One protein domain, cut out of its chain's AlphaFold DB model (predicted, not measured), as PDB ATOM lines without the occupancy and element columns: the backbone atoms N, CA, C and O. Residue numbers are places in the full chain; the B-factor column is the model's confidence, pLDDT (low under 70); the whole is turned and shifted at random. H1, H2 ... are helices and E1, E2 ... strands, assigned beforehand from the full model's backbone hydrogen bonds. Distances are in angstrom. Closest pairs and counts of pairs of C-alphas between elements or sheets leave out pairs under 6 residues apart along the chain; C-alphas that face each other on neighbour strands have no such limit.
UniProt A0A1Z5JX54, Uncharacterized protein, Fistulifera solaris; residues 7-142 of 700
ATOM      1  N   ASN A   7     222.761 238.657 273.603       69.12
ATOM      2  CA  ASN A   7     221.840 239.218 274.574       69.12
ATOM      3  C   ASN A   7     221.140 240.407 273.905       69.12
ATOM      4  O   ASN A   7     221.749 241.454 273.677       69.12
ATOM      5  N   ASN A   8     219.865 240.212 273.551       66.75
ATOM      6  CA  ASN A   8     219.004 241.262 272.991       66.75
ATOM      7  C   ASN A   8     218.687 242.365 274.018       66.75
ATOM      8  O   ASN A   8     218.381 243.490 273.629       66.75
ATOM      9  N   GLU A   9     218.768 242.035 275.310       79.06
ATOM     10  CA  GLU A   9     218.604 242.953 276.434       79.06
ATOM     11  C   GLU A   9     219.931 243.098 277.191       79.06
ATOM     12  O   GLU A   9     220.652 242.123 277.426       79.06
ATOM     13  N   VAL A  10     220.284 244.337 277.532       85.19
ATOM     14  CA  VAL A  10     221.628 244.713 277.982       85.19
ATOM     15  C   VAL A  10     221.582 245.092 279.463       85.19
ATOM     16  O   VAL A  10     221.298 246.226 279.842       85.19
ATOM     17  N   VAL A  11     221.842 244.112 280.329       84.12
ATOM     18  CA  VAL A  11     221.734 244.283 281.786       84.12
ATOM     19  C   VAL A  11     223.006 244.912 282.364       84.12
ATOM     20  O   VAL A  11     224.064 244.284 282.424       84.12
ATOM     21  N   TRP A  12     222.912 246.155 282.830       83.94
ATOM     22  CA  TRP A  12     224.006 246.864 283.508       83.94
ATOM     23  C   TRP A  12     224.051 246.524 285.011       83.94
ATOM     24  O   TRP A  12     222.994 246.455 285.638       83.94
ATOM     25  N   PRO A  13     225.237 246.339 285.629       86.81
ATOM     26  CA  PRO A  13     226.583 246.492 285.066       86.81
ATOM     27  C   PRO A  13     227.149 245.216 284.413       86.81
ATOM     28  O   PRO A  13     228.270 245.244 283.919       86.81
ATOM     29  N   ALA A  14     226.417 244.094 284.389       84.00
ATOM     30  CA  ALA A  14     226.920 242.821 283.851       84.00
ATOM     31  C   ALA A  14     227.365 242.914 282.374       84.00
ATOM     32  O   ALA A  14     228.284 242.211 281.953       84.00
ATOM     33  N   ALA A  15     226.754 243.815 281.603       89.56
ATOM     34  CA  ALA A  15     227.112 244.137 280.226       89.56
ATOM     35  C   ALA A  15     228.404 244.965 280.052       89.56
ATOM     36  O   ALA A  15     228.825 245.145 278.915       89.56
ATOM     37  N   CYS A  16     229.058 245.454 281.113       91.25
ATOM     38  CA  CYS A  16     230.377 246.096 281.016       91.25
ATOM     39  C   CYS A  16     231.468 245.088 280.599       91.25
ATOM     40  O   CYS A  16     231.293 243.889 280.844       91.25
ATOM     41  N   PRO A  17     232.600 245.520 279.996       91.19
ATOM     42  CA  PRO A  17     233.683 244.611 279.616       91.19
ATOM     43  C   PRO A  17     234.175 243.848 280.846       91.19
ATOM     44  O   PRO A  17     234.385 244.447 281.902       91.19
ATOM     45  N   HIS A  18     234.349 242.530 280.736       86.56
ATOM     46  CA  HIS A  18     234.850 241.750 281.861       86.56
ATOM     47  C   HIS A  18     236.266 242.234 282.230       86.56
ATOM     48  O   HIS A  18     237.063 242.484 281.328       86.56
ATOM     49  N   PRO A  19     236.637 242.364 283.516       83.38
ATOM     50  CA  PRO A  19     237.896 243.011 283.914       83.38
ATOM     51  C   PRO A  19     239.203 242.308 283.508       83.38
ATOM     52  O   PRO A  19     240.279 242.822 283.807       83.38
ATOM     53  N   ALA A  20     239.132 241.147 282.849       84.31
ATOM     54  CA  ALA A  20     240.265 240.492 282.193       84.31
ATOM     55  C   ALA A  20     240.173 240.497 280.645       84.31
ATOM     56  O   ALA A  20     241.014 239.889 279.980       84.31
ATOM     57  N   GLU A  21     239.219 241.228 280.054       87.50
ATOM     58  CA  GLU A  21     239.266 241.673 278.656       87.50
ATOM     59  C   GLU A  21     240.278 242.836 278.523       87.50
ATOM     60  O   GLU A  21     240.024 243.932 279.022       87.50
ATOM     61  N   PRO A  22     241.416 242.679 277.815       84.88
ATOM     62  CA  PRO A  22     242.404 243.756 277.637       84.88
ATOM     63  C   PRO A  22     241.963 244.828 276.617       84.88
ATOM     64  O   PRO A  22     242.718 245.754 276.297       84.88
ATOM     65  N   CYS A  23     240.787 244.632 276.023       93.12
ATOM     66  CA  CYS A  23     240.117 245.484 275.052       93.12
ATOM     67  C   CYS A  23     238.742 244.902 274.711       93.12
ATOM     68  O   CYS A  23     238.566 243.686 274.759       93.12
ATOM     69  N   PHE A  24     237.835 245.750 274.231       94.62
ATOM     70  CA  PHE A  24     236.583 245.333 273.595       94.62
ATOM     71  C   PHE A  24     236.456 245.940 272.192       94.62
ATOM     72  O   PHE A  24     237.197 246.858 271.821       94.62
ATOM     73  N   VAL A  25     235.493 245.453 271.411       95.31
ATOM     74  CA  VAL A  25     235.149 245.982 270.086       95.31
ATOM     75  C   VAL A  25     233.790 246.676 270.137       95.31
ATOM     76  O   VAL A  25     232.875 246.268 270.843       95.31
ATOM     77  N   SER A  26     233.645 247.742 269.361       95.94
ATOM     78  CA  SER A  26     232.369 248.410 269.107       95.94
ATOM     79  C   SER A  26     232.126 248.486 267.607       95.94
ATOM     80  O   SER A  26     233.067 248.745 266.852       95.94
ATOM     81  N   VAL A  27     230.885 248.280 267.173       95.19
ATOM     82  CA  VAL A  27     230.468 248.407 265.776       95.19
ATOM     83  C   VAL A  27     229.190 249.232 265.665       95.19
ATOM     84  O   VAL A  27     228.150 248.888 266.223       95.19
ATOM     85  N   PHE A  28     229.265 250.318 264.901       92.81
ATOM     86  CA  PHE A  28     228.098 251.096 264.508       92.81
ATOM     87  C   PHE A  28     227.670 250.703 263.107       92.81
ATOM     88  O   PHE A  28     228.445 250.789 262.150       92.81
ATOM     89  N   VAL A  29     226.417 250.290 262.989       91.62
ATOM     90  CA  VAL A  29     225.779 249.977 261.718       91.62
ATOM     91  C   VAL A  29     225.297 251.278 261.081       91.62
ATOM     92  O   VAL A  29     224.537 252.034 261.685       91.62
ATOM     93  N   ARG A  30     225.729 251.544 259.848       88.44
ATOM     94  CA  ARG A  30     225.230 252.631 258.996       88.44
ATOM     95  C   ARG A  30     224.647 252.047 257.704       88.44
ATOM     96  O   ARG A  30     225.007 250.927 257.341       88.44
ATOM     97  N   PRO A  31     223.795 252.787 256.965       86.56
ATOM     98  CA  PRO A  31     223.158 252.272 255.751       86.56
ATOM     99  C   PRO A  31     224.137 251.657 254.738       86.56
ATOM    100  O   PRO A  31     223.867 250.575 254.219       86.56
ATOM    101  N   GLY A  32     225.289 252.304 254.508       86.38
ATOM    102  CA  GLY A  32     226.309 251.845 253.557       86.38
ATOM    103  C   GLY A  32     227.501 251.073 254.144       86.38
ATOM    104  O   GLY A  32     228.238 250.456 253.374       86.38
ATOM    105  N   TYR A  33     227.741 251.093 255.461       91.50
ATOM    106  CA  TYR A  33     228.950 250.502 256.061       91.50
ATOM    107  C   TYR A  33     228.818 250.185 257.558       91.50
ATOM    108  O   TYR A  33     228.027 250.785 258.280       91.50
ATOM    109  N   TYR A  34     229.664 249.276 258.032       93.06
ATOM    110  CA  TYR A  34     229.941 249.043 259.446       93.06
ATOM    111  C   TYR A  34     231.148 249.895 259.863       93.06
ATOM    112  O   TYR A  34     232.189 249.845 259.205       93.06
ATOM    113  N   HIS A  35     231.031 250.680 260.934       93.62
ATOM    114  CA  HIS A  35     232.137 251.436 261.534       93.62
ATOM    115  C   HIS A  35     232.603 250.689 262.782       93.62
ATOM    116  O   HIS A  35     231.888 250.664 263.782       93.62
ATOM    117  N   PHE A  36     233.765 250.048 262.715       95.25
ATOM    118  CA  PHE A  36     234.339 249.300 263.830       95.25
ATOM    119  C   PHE A  36     235.385 250.146 264.562       95.25
ATOM    120  O   PHE A  36     236.151 250.866 263.921       95.25
ATOM    121  N   ALA A  37     235.479 249.998 265.885       95.31
ATOM    122  CA  ALA A  37     236.664 250.399 266.637       95.31
ATOM    123  C   ALA A  37     236.946 249.481 267.828       95.31
ATOM    124  O   ALA A  37     236.024 249.009 268.500       95.31
ATOM    125  N   ILE A  38     238.235 249.296 268.103       95.19
ATOM    126  CA  ILE A  38     238.777 248.626 269.287       95.19
ATOM    127  C   ILE A  38     239.088 249.656 270.356       95.19
ATOM    128  O   ILE A  38     239.719 250.677 270.076       95.19
ATOM    129  N   HIS A  39     238.688 249.345 271.583       94.88
ATOM    130  CA  HIS A  39     238.901 250.173 272.761       94.88
ATOM    131  C   HIS A  39     239.874 249.520 273.719       94.88
ATOM    132  O   HIS A  39     239.790 248.316 273.947       94.88
ATOM    133  N   ARG A  40     240.738 250.321 274.341       94.06
ATOM    134  CA  ARG A  40     241.543 249.901 275.497       94.06
ATOM    135  C   ARG A  40     241.252 250.776 276.696       94.06
ATOM    136  O   ARG A  40     240.875 251.936 276.537       94.06
ATOM    137  N   GLU A  41     241.472 250.226 277.883       91.25
ATOM    138  CA  GLU A  41     241.574 251.047 279.081       91.25
ATOM    139  C   GLU A  41     242.843 251.910 279.002       91.25
ATOM    140  O   GLU A  41     243.946 251.419 278.746       91.25
ATOM    141  N   LYS A  42     242.675 253.216 279.193       89.75
ATOM    142  CA  LYS A  42     243.729 254.221 279.209       89.75
ATOM    143  C   LYS A  42     243.274 255.398 280.069       89.75
ATOM    144  O   LYS A  42     242.144 255.854 279.940       89.75
ATOM    145  N   ASP A  43     244.147 255.910 280.934       84.69
ATOM    146  CA  ASP A  43     243.879 257.109 281.745       84.69
ATOM    147  C   ASP A  43     242.572 257.012 282.584       84.69
ATOM    148  O   ASP A  43     241.862 257.999 282.772       84.69
ATOM    149  N   LYS A  44     242.275 255.805 283.106       79.06
ATOM    150  CA  LYS A  44     241.030 255.391 283.800       79.06
ATOM    151  C   LYS A  44     239.754 255.362 282.941       79.06
ATOM    152  O   LYS A  44     238.655 255.436 283.487       79.06
ATOM    153  N   GLY A  45     239.865 255.275 281.618       87.38
ATOM    154  CA  GLY A  45     238.708 255.229 280.729       87.38
ATOM    155  C   GLY A  45     238.905 254.374 279.488       87.38
ATOM    156  O   GLY A  45     240.025 254.041 279.119       87.38
ATOM    157  N   TYR A  46     237.813 254.025 278.816       92.62
ATOM    158  CA  TYR A  46     237.880 253.262 277.573       92.62
ATOM    159  C   TYR A  46     237.991 254.202 276.372       92.62
ATOM    160  O   TYR A  46     237.116 255.040 276.154       92.62
ATOM    161  N   MET A  47     239.075 254.072 275.605       92.12
ATOM    162  CA  MET A  47     239.393 254.954 274.479       92.12
ATOM    163  C   MET A  47     239.601 254.151 273.187       92.12
ATOM    164  O   MET A  47     240.299 253.132 273.229       92.12
ATOM    165  N   PRO A  48     239.064 254.605 272.034       93.56
ATOM    166  CA  PRO A  48     239.274 253.935 270.756       93.56
ATOM    167  C   PRO A  48     240.737 254.075 270.301       93.56
ATOM    168  O   PRO A  48     241.224 255.180 270.078       93.56
ATOM    169  N   GLU A  49     241.432 252.947 270.149       92.62
ATOM    170  CA  GLU A  49     242.837 252.870 269.708       92.62
ATOM    171  C   GLU A  49     242.953 252.716 268.185       92.62
ATOM    172  O   GLU A  49     243.832 253.289 267.549       92.62
ATOM    173  N   THR A  50     242.078 251.911 267.585       92.19
ATOM    174  CA  THR A  50     242.070 251.618 266.146       92.19
ATOM    175  C   THR A  50     240.631 251.543 265.675       92.19
ATOM    176  O   THR A  50     239.827 250.835 266.278       92.19
ATOM    177  N   ASN A  51     240.313 252.253 264.594       93.44
ATOM    178  CA  ASN A  51     239.005 252.238 263.951       93.44
ATOM    179  C   ASN A  51     239.144 252.012 262.439       93.44
ATOM    180  O   ASN A  51     240.197 252.283 261.860       93.44
ATOM    181  N   TRP A  52     238.104 251.463 261.817       94.25
ATOM    182  CA  TRP A  52     238.048 251.207 260.378       94.25
ATOM    183  C   TRP A  52     236.597 251.045 259.906       94.25
ATOM    184  O   TRP A  52     235.662 250.934 260.705       94.25
ATOM    185  N   ARG A  53     236.389 251.051 258.586       93.19
ATOM    186  CA  ARG A  53     235.065 250.921 257.962       93.19
ATOM    187  C   ARG A  53     235.049 249.724 257.019       93.19
ATOM    188  O   ARG A  53     235.971 249.558 256.228       93.19
ATOM    189  N   VAL A  54     233.991 248.921 257.093       93.06
ATOM    190  CA  VAL A  54     233.745 247.773 256.210       93.06
ATOM    191  C   VAL A  54     232.464 248.066 255.426       93.06
ATOM    192  O   VAL A  54     231.432 248.283 256.066       93.06
ATOM    193  N   PRO A  55     232.476 248.121 254.080       92.00
ATOM    194  CA  PRO A  55     231.261 248.354 253.300       92.00
ATOM    195  C   PRO A  55     230.194 247.310 253.633       92.00
ATOM    196  O   PRO A  55     230.512 246.130 253.793       92.00
ATOM    197  N   ARG A  56     228.922 247.712 253.739       89.06
ATOM    198  CA  ARG A  56     227.862 246.789 254.175       89.06
ATOM    199  C   ARG A  56     227.719 245.607 253.213       89.06
ATOM    200  O   ARG A  56     227.529 244.484 253.659       89.06
ATOM    201  N   THR A  57     227.902 245.859 251.919       89.12
ATOM    202  CA  THR A  57     227.912 244.862 250.837       89.12
ATOM    203  C   THR A  57     229.092 243.887 250.879       89.12
ATOM    204  O   THR A  57     229.049 242.874 250.186       89.12
ATOM    205  N   SER A  58     230.145 244.155 251.660       88.31
ATOM    206  CA  SER A  58     231.288 243.243 251.800       88.31
ATOM    207  C   SER A  58     230.998 242.062 252.727       88.31
ATOM    208  O   SER A  58     231.636 241.024 252.567       88.31
ATOM    209  N   ILE A  59     230.055 242.203 253.666       87.19
ATOM    210  CA  ILE A  59     229.614 241.136 254.576       87.19
ATOM    211  C   ILE A  59     228.289 240.583 254.024       87.19
ATOM    212  O   ILE A  59     227.295 241.312 254.039       87.19
ATOM    213  N   PRO A  60     228.248 239.344 253.499       83.62
ATOM    214  CA  PRO A  60     227.047 238.808 252.861       83.62
ATOM    215  C   PRO A  60     225.925 238.573 253.881       83.62
ATOM    216  O   PRO A  60     226.180 238.163 255.010       83.62
ATOM    217  N   GLU A  61     224.672 238.796 253.468       83.38
ATOM    218  CA  GLU A  61     223.487 238.633 254.334       83.38
ATOM    219  C   GLU A  61     223.099 237.163 254.581       83.38
ATOM    220  O   GLU A  61     222.194 236.872 255.360       83.38
ATOM    221  N   GLN A  62     223.791 236.234 253.919       81.88
ATOM    222  CA  GLN A  62     223.799 234.807 254.221       81.88
ATOM    223  C   GLN A  62     225.245 234.317 254.096       81.88
ATOM    224  O   GLN A  62     225.839 234.378 253.017       81.88
ATOM    225  N   LEU A  63     225.826 233.857 255.204       75.69
ATOM    226  CA  LEU A  63     227.073 233.094 255.191       75.69
ATOM    227  C   LEU A  63     226.728 231.606 255.067       75.69
ATOM    228  O   LEU A  63     226.012 231.083 255.916       75.69
ATOM    229  N   ASP A  64     227.257 230.925 254.045       79.62
ATOM    230  CA  ASP A  64     227.165 229.463 253.930       79.62
ATOM    231  C   ASP A  64     227.729 228.810 255.205       79.62
ATOM    232  O   ASP A  64     228.937 228.852 255.446       79.62
ATOM    233  N   GLU A  65     226.869 228.212 256.032       72.81
ATOM    234  CA  GLU A  65     227.247 227.704 257.363       72.81
ATOM    235  C   GLU A  65     228.273 226.560 257.294       72.81
ATOM    236  O   GLU A  65     229.125 226.427 258.176       72.81
ATOM    237  N   GLU A  66     228.246 225.787 256.202       75.38
ATOM    238  CA  GLU A  66     229.217 224.734 255.875       75.38
ATOM    239  C   GLU A  66     230.592 225.287 255.428       75.38
ATOM    240  O   GLU A  66     231.549 224.528 255.280       75.38
ATOM    241  N   SER A  67     230.729 226.602 255.215       73.75
ATOM    242  CA  SER A  67     231.949 227.217 254.686       73.75
ATOM    243  C   SER A  67     232.950 227.608 255.783       73.75
ATOM    244  O   SER A  67     232.806 228.615 256.488       73.75
ATOM    245  N   ASP A  68     234.051 226.856 255.867       65.94
ATOM    246  CA  ASP A  68     235.219 227.187 256.705       65.94
ATOM    247  C   ASP A  68     235.924 228.501 256.307       65.94
ATOM    248  O   ASP A  68     236.710 229.051 257.078       65.94
ATOM    249  N   ASP A  69     235.583 229.068 255.148       69.44
ATOM    250  CA  ASP A  69     236.061 230.371 254.668       69.44
ATOM    251  C   ASP A  69     235.589 231.564 255.534       69.44
ATOM    252  O   ASP A  69     236.097 232.678 255.410       69.44
ATOM    253  N   SER A  70     234.651 231.338 256.460       66.31
ATOM    254  CA  SER A  70     234.198 232.316 257.464       66.31
ATOM    255  C   SER A  70     235.343 232.975 258.256       66.31
ATOM    256  O   SER A  70     235.279 234.174 258.530       66.31
ATOM    257  N   LEU A  71     236.434 232.251 258.544       66.44
ATOM    258  CA  LEU A  71     237.613 232.827 259.212       66.44
ATOM    259  C   LEU A  71     238.470 233.696 258.282       66.44
ATOM    260  O   LEU A  71     238.993 234.733 258.700       66.44
ATOM    261  N   SER A  72     238.596 233.294 257.013       70.56
ATOM    262  CA  SER A  72     239.328 234.058 255.995       70.56
ATOM    263  C   SER A  72     238.651 235.408 255.748       70.56
ATOM    264  O   SER A  72     239.329 236.424 255.606       70.56
ATOM    265  N   LYS A  73     237.313 235.429 255.781       75.31
ATOM    266  CA  LYS A  73     236.483 236.628 255.629       75.31
ATOM    267  C   LYS A  73     236.708 237.645 256.750       75.31
ATOM    268  O   LYS A  73     236.974 238.803 256.445       75.31
ATOM    269  N   ILE A  74     236.739 237.241 258.027       80.00
ATOM    270  CA  ILE A  74     237.151 238.163 259.108       80.00
ATOM    271  C   ILE A  74     238.568 238.700 258.868       80.00
ATOM    272  O   ILE A  74     238.777 239.905 258.986       80.00
ATOM    273  N   GLY A  75     239.511 237.859 258.426       80.06
ATOM    274  CA  GLY A  75     240.860 238.297 258.037       80.06
ATOM    275  C   GLY A  75     240.906 239.343 256.907       80.06
ATOM    276  O   GLY A  75     241.888 240.072 256.802       80.06
ATOM    277  N   GLN A  76     239.854 239.449 256.087       84.00
ATOM    278  CA  GLN A  76     239.704 240.467 255.037       84.00
ATOM    279  C   GLN A  76     239.037 241.757 255.545       84.00
ATOM    280  O   GLN A  76     239.301 242.831 255.007       84.00
ATOM    281  N   TYR A  77     238.176 241.672 256.566       87.25
ATOM    282  CA  TYR A  77     237.447 242.822 257.116       87.25
ATOM    283  C   TYR A  77     238.162 243.513 258.292       87.25
ATOM    284  O   TYR A  77     237.770 244.617 258.665       87.25
ATOM    285  N   PHE A  78     239.169 242.876 258.899       87.75
ATOM    286  CA  PHE A  78     239.854 243.336 260.114       87.75
ATOM    287  C   PHE A  78     241.314 243.742 259.820       87.75
ATOM    288  O   PHE A  78     242.057 242.946 259.246       87.75
ATOM    289  N   PRO A  79     241.780 244.947 260.218       88.56
ATOM    290  CA  PRO A  79     243.166 245.363 259.996       88.56
ATOM    291  C   PRO A  79     244.165 244.417 260.690       88.56
ATOM    292  O   PRO A  79     243.884 243.982 261.809       88.56
ATOM    293  N   PRO A  80     245.359 244.137 260.129       83.88
ATOM    294  CA  PRO A  80     246.295 243.156 260.695       83.88
ATOM    295  C   PRO A  80     246.682 243.366 262.168       83.88
ATOM    296  O   PRO A  80     246.855 242.395 262.900       83.88
ATOM    297  N   SER A  81     246.747 244.617 262.639       80.56
ATOM    298  CA  SER A  81     246.977 244.967 264.054       80.56
ATOM    299  C   SER A  81     245.883 244.466 265.007       80.56
ATOM    300  O   SER A  81     246.131 244.288 266.196       80.56
ATOM    301  N   THR A  82     244.678 244.231 264.490       84.94
ATOM    302  CA  THR A  82     243.489 243.804 265.241       84.94
ATOM    303  C   THR A  82     243.314 242.287 265.266       84.94
ATOM    304  O   THR A  82     242.674 241.752 266.169       84.94
ATOM    305  N   LEU A  83     243.926 241.574 264.313       83.62
ATOM    306  CA  LEU A  83     243.811 240.120 264.190       83.62
ATOM    307  C   LEU A  83     244.339 239.400 265.441       83.62
ATOM    308  O   LEU A  83     243.746 238.415 265.870       83.62
ATOM    309  N   GLY A  84     245.366 239.943 266.105       80.94
ATOM    310  CA  GLY A  84     245.909 239.413 267.364       80.94
ATOM    311  C   GLY A  84     244.949 239.416 268.568       80.94
ATOM    312  O   GLY A  84     245.328 238.922 269.629       80.94
ATOM    313  N   LEU A  85     243.731 239.959 268.429       77.19
ATOM    314  CA  LEU A  85     242.651 239.823 269.418       77.19
ATOM    315  C   LEU A  85     241.851 238.523 269.248       77.19
ATOM    316  O   LEU A  85     241.371 237.964 270.228       77.19
ATOM    317  N   PHE A  86     241.721 238.043 268.010       77.31
ATOM    318  CA  PHE A  86     240.910 236.876 267.640       77.31
ATOM    319  C   PHE A  86     241.758 235.652 267.268       77.31
ATOM    320  O   PHE A  86     241.259 234.529 267.252       77.31
ATOM    321  N   PHE A  87     243.034 235.872 266.950       80.12
ATOM    322  CA  PHE A  87     243.936 234.888 266.368       80.12
ATOM    323  C   PHE A  87     245.292 234.858 267.101       80.12
ATOM    324  O   PHE A  87     245.681 235.849 267.730       80.12
ATOM    325  N   PRO A  88     246.053 233.751 267.022       72.00
ATOM    326  CA  PRO A  88     247.370 233.666 267.649       72.00
ATOM    327  C   PRO A  88     248.370 234.623 266.967       72.00
ATOM    328  O   PRO A  88     248.466 234.619 265.740       72.00
ATOM    329  N   PRO A  89     249.174 235.405 267.715       67.44
ATOM    330  CA  PRO A  89     250.018 236.481 267.170       67.44
ATOM    331  C   PRO A  89     251.302 235.997 266.459       67.44
ATOM    332  O   PRO A  89     252.288 236.729 266.394       67.44
ATOM    333  N   SER A  90     251.337 234.752 265.979       63.41
ATOM    334  CA  SER A  90     252.555 234.066 265.522       63.41
ATOM    335  C   SER A  90     252.330 233.179 264.291       63.41
ATOM    336  O   SER A  90     252.964 232.130 264.170       63.41
ATOM    337  N   ILE A  91     251.368 233.532 263.432       62.03
ATOM    338  CA  ILE A  91     250.910 232.678 262.331       62.03
ATOM    339  C   ILE A  91     250.884 233.470 261.016       62.03
ATOM    340  O   ILE A  91     250.068 234.370 260.841       62.03
ATOM    341  N   ASP A  92     251.749 233.091 260.071       74.06
ATOM    342  CA  ASP A  92     251.835 233.661 258.709       74.06
ATOM    343  C   ASP A  92     250.723 233.146 257.755       74.06
ATOM    344  O   ASP A  92     250.830 233.247 256.531       74.06
ATOM    345  N   TYR A  93     249.664 232.541 258.300       76.44
ATOM    346  CA  TYR A  93     248.518 231.973 257.585       76.44
ATOM    347  C   TYR A  93     247.212 232.235 258.349       76.44
ATOM    348  O   TYR A  93     247.225 232.520 259.543       76.44
ATOM    349  N   VAL A  94     246.068 232.136 257.666       69.19
ATOM    350  CA  VAL A  94     244.749 232.204 258.319       69.19
ATOM    351  C   VAL A  94     244.538 230.905 259.109       69.19
ATOM    352  O   VAL A  94     244.463 229.851 258.474       69.19
ATOM    353  N   PRO A  95     244.460 230.934 260.452       72.56
ATOM    354  CA  PRO A  95     244.293 229.720 261.247       72.56
ATOM    355  C   PRO A  95     242.908 229.102 261.033       72.56
ATOM    356  O   PRO A  95     241.933 229.794 260.740       72.56
ATOM    357  N   THR A  96     242.818 227.788 261.212       76.75
ATOM    358  CA  THR A  96     241.569 227.021 261.135       76.75
ATOM    359  C   THR A  96     240.691 227.209 262.375       76.75
ATOM    360  O   THR A  96     241.149 227.648 263.431       76.75
ATOM    361  N   VAL A  97     239.416 226.809 262.290       71.31
ATOM    362  CA  VAL A  97     238.460 226.899 263.416       71.31
ATOM    363  C   VAL A  97     238.949 226.095 264.617       71.31
ATOM    364  O   VAL A  97     238.844 226.549 265.754       71.31
ATOM    365  N   ALA A  98     239.545 224.928 264.360       77.38
ATOM    366  CA  ALA A  98     240.155 224.103 265.392       77.38
ATOM    367  C   ALA A  98     241.313 224.831 266.091       77.38
ATOM    368  O   ALA A  98     241.381 224.802 267.314       77.38
ATOM    369  N   GLU A  99     242.178 225.531 265.350       79.69
ATOM    370  CA  GLU A  99     243.302 226.289 265.918       79.69
ATOM    371  C   GLU A  99     242.851 227.537 266.682       79.69
ATOM    372  O   GLU A  99     243.421 227.832 267.731       79.69
ATOM    373  N   VAL A 100     241.806 228.240 266.225       74.81
ATOM    374  CA  VAL A 100     241.213 229.372 266.961       74.81
ATOM    375  C   VAL A 100     240.587 228.890 268.270       74.81
ATOM    376  O   VAL A 100     240.937 229.396 269.336       74.81
ATOM    377  N   ILE A 101     239.726 227.868 268.224       74.50
ATOM    378  CA  ILE A 101     239.101 227.295 269.427       74.50
ATOM    379  C   ILE A 101     240.172 226.736 270.372       74.50
ATOM    380  O   ILE A 101     240.116 226.991 271.577       74.50
ATOM    381  N   GLN A 102     241.177 226.024 269.854       80.88
ATOM    382  CA  GLN A 102     242.272 225.484 270.657       80.88
ATOM    383  C   GLN A 102     243.111 226.598 271.292       80.88
ATOM    384  O   GLN A 102     243.411 226.506 272.479       80.88
ATOM    385  N   TYR A 103     243.456 227.657 270.555       77.94
ATOM    386  CA  TYR A 103     244.196 228.799 271.096       77.94
ATOM    387  C   TYR A 103     243.430 229.480 272.225       77.94
ATOM    388  O   TYR A 103     243.992 229.654 273.302       77.94
ATOM    389  N   MET A 104     242.150 229.801 272.012       71.25
ATOM    390  CA  MET A 104     241.316 230.456 273.023       71.25
ATOM    391  C   MET A 104     241.135 229.572 274.271       71.25
ATOM    392  O   MET A 104     241.256 230.046 275.400       71.25
ATOM    393  N   THR A 105     240.951 228.260 274.073       75.50
ATOM    394  CA  THR A 105     240.861 227.272 275.164       75.50
ATOM    395  C   THR A 105     242.171 227.180 275.957       75.50
ATOM    396  O   THR A 105     242.148 227.211 277.184       75.50
ATOM    397  N   LEU A 106     243.324 227.105 275.279       74.19
ATOM    398  CA  LEU A 106     244.649 227.048 275.917       74.19
ATOM    399  C   LEU A 106     245.033 228.363 276.611       74.19
ATOM    400  O   LEU A 106     245.763 228.346 277.596       74.19
ATOM    401  N   LYS A 107     244.558 229.499 276.096       64.44
ATOM    402  CA  LYS A 107     244.817 230.835 276.643       64.44
ATOM    403  C   LYS A 107     244.056 231.146 277.926       64.44
ATOM    404  O   LYS A 107     244.420 232.126 278.571       64.44
ATOM    405  N   GLN A 108     242.983 230.407 278.231       63.81
ATOM    406  CA  GLN A 108     241.933 230.848 279.164       63.81
ATOM    407  C   GLN A 108     241.437 232.273 278.833       63.81
ATOM    408  O   GLN A 108     241.095 233.053 279.718       63.81
ATOM    409  N   SER A 109     241.458 232.651 277.550       65.06
ATOM    410  CA  SER A 109     241.150 234.016 277.121       65.06
ATOM    411  C   SER A 109     239.673 234.307 277.332       65.06
ATOM    412  O   SER A 109     238.819 233.654 276.728       65.06
ATOM    413  N   VAL A 110     239.395 235.315 278.155       73.44
ATOM    414  CA  VAL A 110     238.048 235.840 278.364       73.44
ATOM    415  C   VAL A 110     237.442 236.268 277.017       73.44
ATOM    416  O   VAL A 110     238.158 236.873 276.212       73.44
ATOM    417  N   PRO A 111     236.161 235.945 276.740       83.19
ATOM    418  CA  PRO A 111     235.488 236.360 275.515       83.19
ATOM    419  C   PRO A 111     235.562 237.872 275.301       83.19
ATOM    420  O   PRO A 111     235.326 238.640 276.228       83.19
ATOM    421  N   VAL A 112     235.849 238.301 274.073       89.81
ATOM    422  CA  VAL A 112     235.906 239.733 273.741       89.81
ATOM    423  C   VAL A 112     234.482 240.261 273.585       89.81
ATOM    424  O   VAL A 112     233.693 239.710 272.817       89.81
ATOM    425  N   SER A 113     234.139 241.341 274.278       94.12
ATOM    426  CA  SER A 113     232.842 241.996 274.131       94.12
ATOM    427  C   SER A 113     232.756 242.756 272.804       94.12
ATOM    428  O   SER A 113     233.676 243.487 272.426       94.12
ATOM    429  N   LEU A 114     231.632 242.603 272.102       94.81
ATOM    430  CA  LEU A 114     231.288 243.320 270.876       94.81
ATOM    431  C   LEU A 114     229.990 244.103 271.087       94.81
ATOM    432  O   LEU A 114     228.902 243.529 271.072       94.81
ATOM    433  N   TYR A 115     230.102 245.422 271.222       95.25
ATOM    434  CA  TYR A 115     228.948 246.315 271.333       95.25
ATOM    435  C   TYR A 115     228.451 246.705 269.941       95.25
ATOM    436  O   TYR A 115     229.145 247.414 269.209       95.25
ATOM    437  N   VAL A 116     227.259 246.243 269.575       93.94
ATOM    438  CA  VAL A 116     226.590 246.539 268.302       93.94
ATOM    439  C   VAL A 116     225.599 247.676 268.518       93.94
ATOM    440  O   VAL A 116     224.816 247.631 269.463       93.94
ATOM    441  N   VAL A 117     225.596 248.682 267.640       91.94
ATOM    442  CA  VAL A 117     224.675 249.827 267.734       91.94
ATOM    443  C   VAL A 117     224.052 250.154 266.380       91.94
ATOM    444  O   VAL A 117     224.754 250.264 265.373       91.94
ATOM    445  N   GLY A 118     222.732 250.365 266.364       81.94
ATOM    446  CA  GLY A 118     221.984 250.810 265.180       81.94
ATOM    447  C   GLY A 118     221.688 249.720 264.142       81.94
ATOM    448  O   GLY A 118     221.252 250.038 263.038       81.94
ATOM    449  N   GLY A 119     221.932 248.448 264.465       73.12
ATOM    450  CA  GLY A 119     221.568 247.319 263.609       73.12
ATOM    451  C   GLY A 119     220.118 246.882 263.814       73.12
ATOM    452  O   GLY A 119     219.651 246.774 264.948       73.12
ATOM    453  N   ASN A 120     219.416 246.600 262.714       83.81
ATOM    454  CA  ASN A 120     218.157 245.853 262.757       83.81
ATOM    455  C   ASN A 120     218.431 244.346 262.931       83.81
ATOM    456  O   ASN A 120     219.574 243.905 262.805       83.81
ATOM    457  N   GLU A 121     217.392 243.546 263.177       84.75
ATOM    458  CA  GLU A 121     217.518 242.098 263.423       84.75
ATOM    459  C   GLU A 121     218.342 241.362 262.361       84.75
ATOM    460  O   GLU A 121     219.216 240.569 262.701       84.75
ATOM    461  N   THR A 122     218.128 241.655 261.072       87.69
ATOM    462  CA  THR A 122     218.911 241.051 259.983       87.69
ATOM    463  C   THR A 122     220.388 241.412 260.083       87.69
ATOM    464  O   THR A 122     221.228 240.533 259.952       87.69
ATOM    465  N   ILE A 123     220.735 242.669 260.362       87.50
ATOM    466  CA  ILE A 123     222.142 243.072 260.469       87.50
ATOM    467  C   ILE A 123     222.785 242.509 261.748       87.50
ATOM    468  O   ILE A 123     223.937 242.075 261.710       87.50
ATOM    469  N   ASN A 124     222.040 242.435 262.852       88.00
ATOM    470  CA  ASN A 124     222.500 241.816 264.098       88.00
ATOM    471  C   ASN A 124     222.749 240.308 263.897       88.00
ATOM    472  O   ASN A 124     223.794 239.806 264.301       88.00
ATOM    473  N   ARG A 125     221.867 239.613 263.163       87.88
ATOM    474  CA  ARG A 125     222.044 238.223 262.702       87.88
ATOM    475  C   ARG A 125     223.250 238.053 261.772       87.88
ATOM    476  O   ARG A 125     223.993 237.090 261.934       87.88
ATOM    477  N   ASN A 126     223.495 238.976 260.841       88.88
ATOM    478  CA  ASN A 126     224.666 238.912 259.955       88.88
ATOM    479  C   ASN A 126     225.975 239.039 260.757       88.88
ATOM    480  O   ASN A 126     226.931 238.304 260.515       88.88
ATOM    481  N   LEU A 127     226.005 239.932 261.754       89.94
ATOM    482  CA  LEU A 127     227.117 240.034 262.703       89.94
ATOM    483  C   LEU A 127     227.222 238.773 263.581       89.94
ATOM    484  O   LEU A 127     228.330 238.289 263.795       89.94
ATOM    485  N   GLN A 128     226.105 238.179 264.008       88.19
ATOM    486  CA  GLN A 128     226.106 236.896 264.719       88.19
ATOM    487  C   GLN A 128     226.766 235.793 263.887       88.19
ATOM    488  O   GLN A 128     227.713 235.169 264.352       88.19
ATOM    489  N   GLN A 129     226.331 235.588 262.639       86.94
ATOM    490  CA  GLN A 129     226.893 234.574 261.738       86.94
ATOM    491  C   GLN A 129     228.381 234.806 261.434       86.94
ATOM    492  O   GLN A 129     229.128 233.842 261.258       86.94
ATOM    493  N   LEU A 130     228.822 236.067 261.400       88.12
ATOM    494  CA  LEU A 130     230.229 236.431 261.237       88.12
ATOM    495  C   LEU A 130     231.073 236.014 262.455       88.12
ATOM    496  O   LEU A 130     232.165 235.473 262.287       88.12
ATOM    497  N   PHE A 131     230.562 236.220 263.673       88.25
ATOM    498  CA  PHE A 131     231.281 235.948 264.926       88.25
ATOM    499  C   PHE A 131     230.978 234.585 265.578       88.25
ATOM    500  O   PHE A 131     231.681 234.212 266.512       88.25
ATOM    501  N   GLN A 132     230.029 233.793 265.064       85.31
ATOM    502  CA  GLN A 132     229.536 232.546 265.687       85.31
ATOM    503  C   GLN A 132     230.603 231.484 266.015       85.31
ATOM    504  O   GLN A 132     230.375 230.594 266.835       85.31
ATOM    505  N   ARG A 133     231.768 231.550 265.355       82.19
ATOM    506  CA  ARG A 133     232.900 230.624 265.536       82.19
ATOM    507  C   ARG A 133     233.978 231.152 266.505       82.19
ATOM    508  O   ARG A 133     235.020 230.518 266.647       82.19
ATOM    509  N   TYR A 134     233.733 232.281 267.173       81.75
ATOM    510  CA  TYR A 134     234.662 232.965 268.079       81.75
ATOM    511  C   TYR A 134     234.035 233.146 269.471       81.75
ATOM    512  O   TYR A 134     232.823 233.332 269.561       81.75
ATOM    513  N   PRO A 135     234.831 233.156 270.559       81.94
ATOM    514  CA  PRO A 135     234.356 233.544 271.885       81.94
ATOM    515  C   PRO A 135     234.171 235.067 271.936       81.94
ATOM    516  O   PRO A 135     235.060 235.810 272.358       81.94
ATOM    517  N   VAL A 136     233.022 235.534 271.449       88.06
ATOM    518  CA  VAL A 136     232.656 236.952 271.386       88.06
ATOM    519  C   VAL A 136     231.290 237.137 272.030       88.06
ATOM    520  O   VAL A 136     230.310 236.522 271.611       88.06
ATOM    521  N   ARG A 137     231.219 238.004 273.043       90.06
ATOM    522  CA  ARG A 137     229.963 238.359 273.710       90.06
ATOM    523  C   ARG A 137     229.321 239.518 272.957       90.06
ATOM    524  O   ARG A 137     229.822 240.638 273.022       90.06
ATOM    525  N   ILE A 138     228.249 239.247 272.219       92.31
ATOM    526  CA  ILE A 138     227.605 240.236 271.348       92.31
ATOM    527  C   ILE A 138     226.487 240.938 272.128       92.31
ATOM    528  O   ILE A 138     225.549 240.297 272.601       92.31
ATOM    529  N   LEU A 139     226.605 242.260 272.265       93.06
ATOM    530  CA  LEU A 139     225.718 243.108 273.062       93.06
ATOM    531  C   LEU A 139     225.079 244.164 272.153       93.06
ATOM    532  O   LEU A 139     225.755 245.083 271.685       93.06
ATOM    533  N   CYS A 140     223.786 244.017 271.869       92.75
ATOM    534  CA  CYS A 140     223.043 244.899 270.967       92.75
ATOM    535  C   CYS A 140     222.456 246.091 271.735       92.75
ATOM    536  O   CYS A 140     221.355 246.002 272.273       92.75
ATOM    537  N   LEU A 141     223.192 247.206 271.779       91.56
ATOM    538  CA  LEU A 141     222.799 248.398 272.531       91.56
ATOM    539  C   LEU A 141     221.579 249.088 271.907       91.56
ATOM    540  O   LEU A 141     221.551 249.384 270.706       91.56
ATOM    541  N   GLN A 142     220.612 249.410 272.759       88.75
ATOM    542  CA  GLN A 142     219.374 250.120 272.451       88.75
ATOM    543  C   GLN A 142     219.464 251.597 272.856       88.75
ATOM    544  O   GLN A 142     220.375 252.020 273.568       88.75
TER     545      GLN A 142
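This is residues 7 to 142 of the 700 residues of an uncharacterized protein of Fistulifera solaris (UniProt A0A1Z5JX54). A strongly twisted five-stranded sheet forms a wall, with helix H4 packed over one face near E4 and E5. The short helices H1 and H2 only graze the sheet with a few residues, and H3 lies off it, the element centred farthest from the mean of the C-alphas. The 136 printed residues hold, in chain order, E1 E2 E3 H1 H2 H3 E4 H4 E5; the sheet's order is E3, E2, E1, E4, E5, mixed, and the class is mixed, helices and strands. The whole is compact and rounded, with a radius of gyration of the C-alphas of 14.6 A and spans of 36 by 34 by 24 A.

Start at the sheet with E1, residues 24 to 29, E2, residues 33 to 42, and E3, residues 45 to 55, a meander, each strand the antiparallel neighbour of the one before; E1 and E2 form a hairpin, as do E2 and E3. Look for N 26 and O 37 at 2.8 A, and for N 36 and O 52 at 2.9 A. Edge strand E3 bends by 55 degrees at residue 50. On the other side of E1, E4, residues 112 to 117, is its parallel neighbour, with N 27 and O 115 at 2.8 A. E5, residues 136 to 141, the other edge strand, is parallel to E4, with N 114 and O 137 at 2.8 A. With H4, residues 121 to 131, these two make a strand-helix-strand unit, two parallel neighbours with a helix between, its crossover right-handed. H4 has a height over the sheet of 8.9 A and lies over E4, along the strands at 22 degrees on the local plane; the closest C-alphas of H4 and E5 are those of Asn 124 and Cys 140, 7.5 A apart. H1, residues 70 to 77, is close to H4 but not clearly touching, about perpendicular at 76 degrees, with the C-alphas of Ser 70 and Leu 130 closest at 6.8 A. H2, residues 80 to 83, and H3, residues 97 to 107, are apart. In H1, H3 and H4 every O i to N i+4 pair is within hydrogen-bond range; H2 is too short for one.

Find C-alpha 24 at (236.583, 245.333, 273.595), where E1 begins; it runs 16.7 A. E2 spans 27.7 A and E3 29.2 A, H3 15.2 A and H4 15.1 A. E5 ends at C-alpha 141, (222.799, 248.398, 272.531).

The C-alphas of Asp 43 and Glu 66 are the two farthest apart, 44.0 A. The printed part has no cut; the links E3 to H1 and H2 to H3 are long. Confidence is under 70 at residues 7 to 8, 68 to 71, 89 to 91, 94 and 107 to 109.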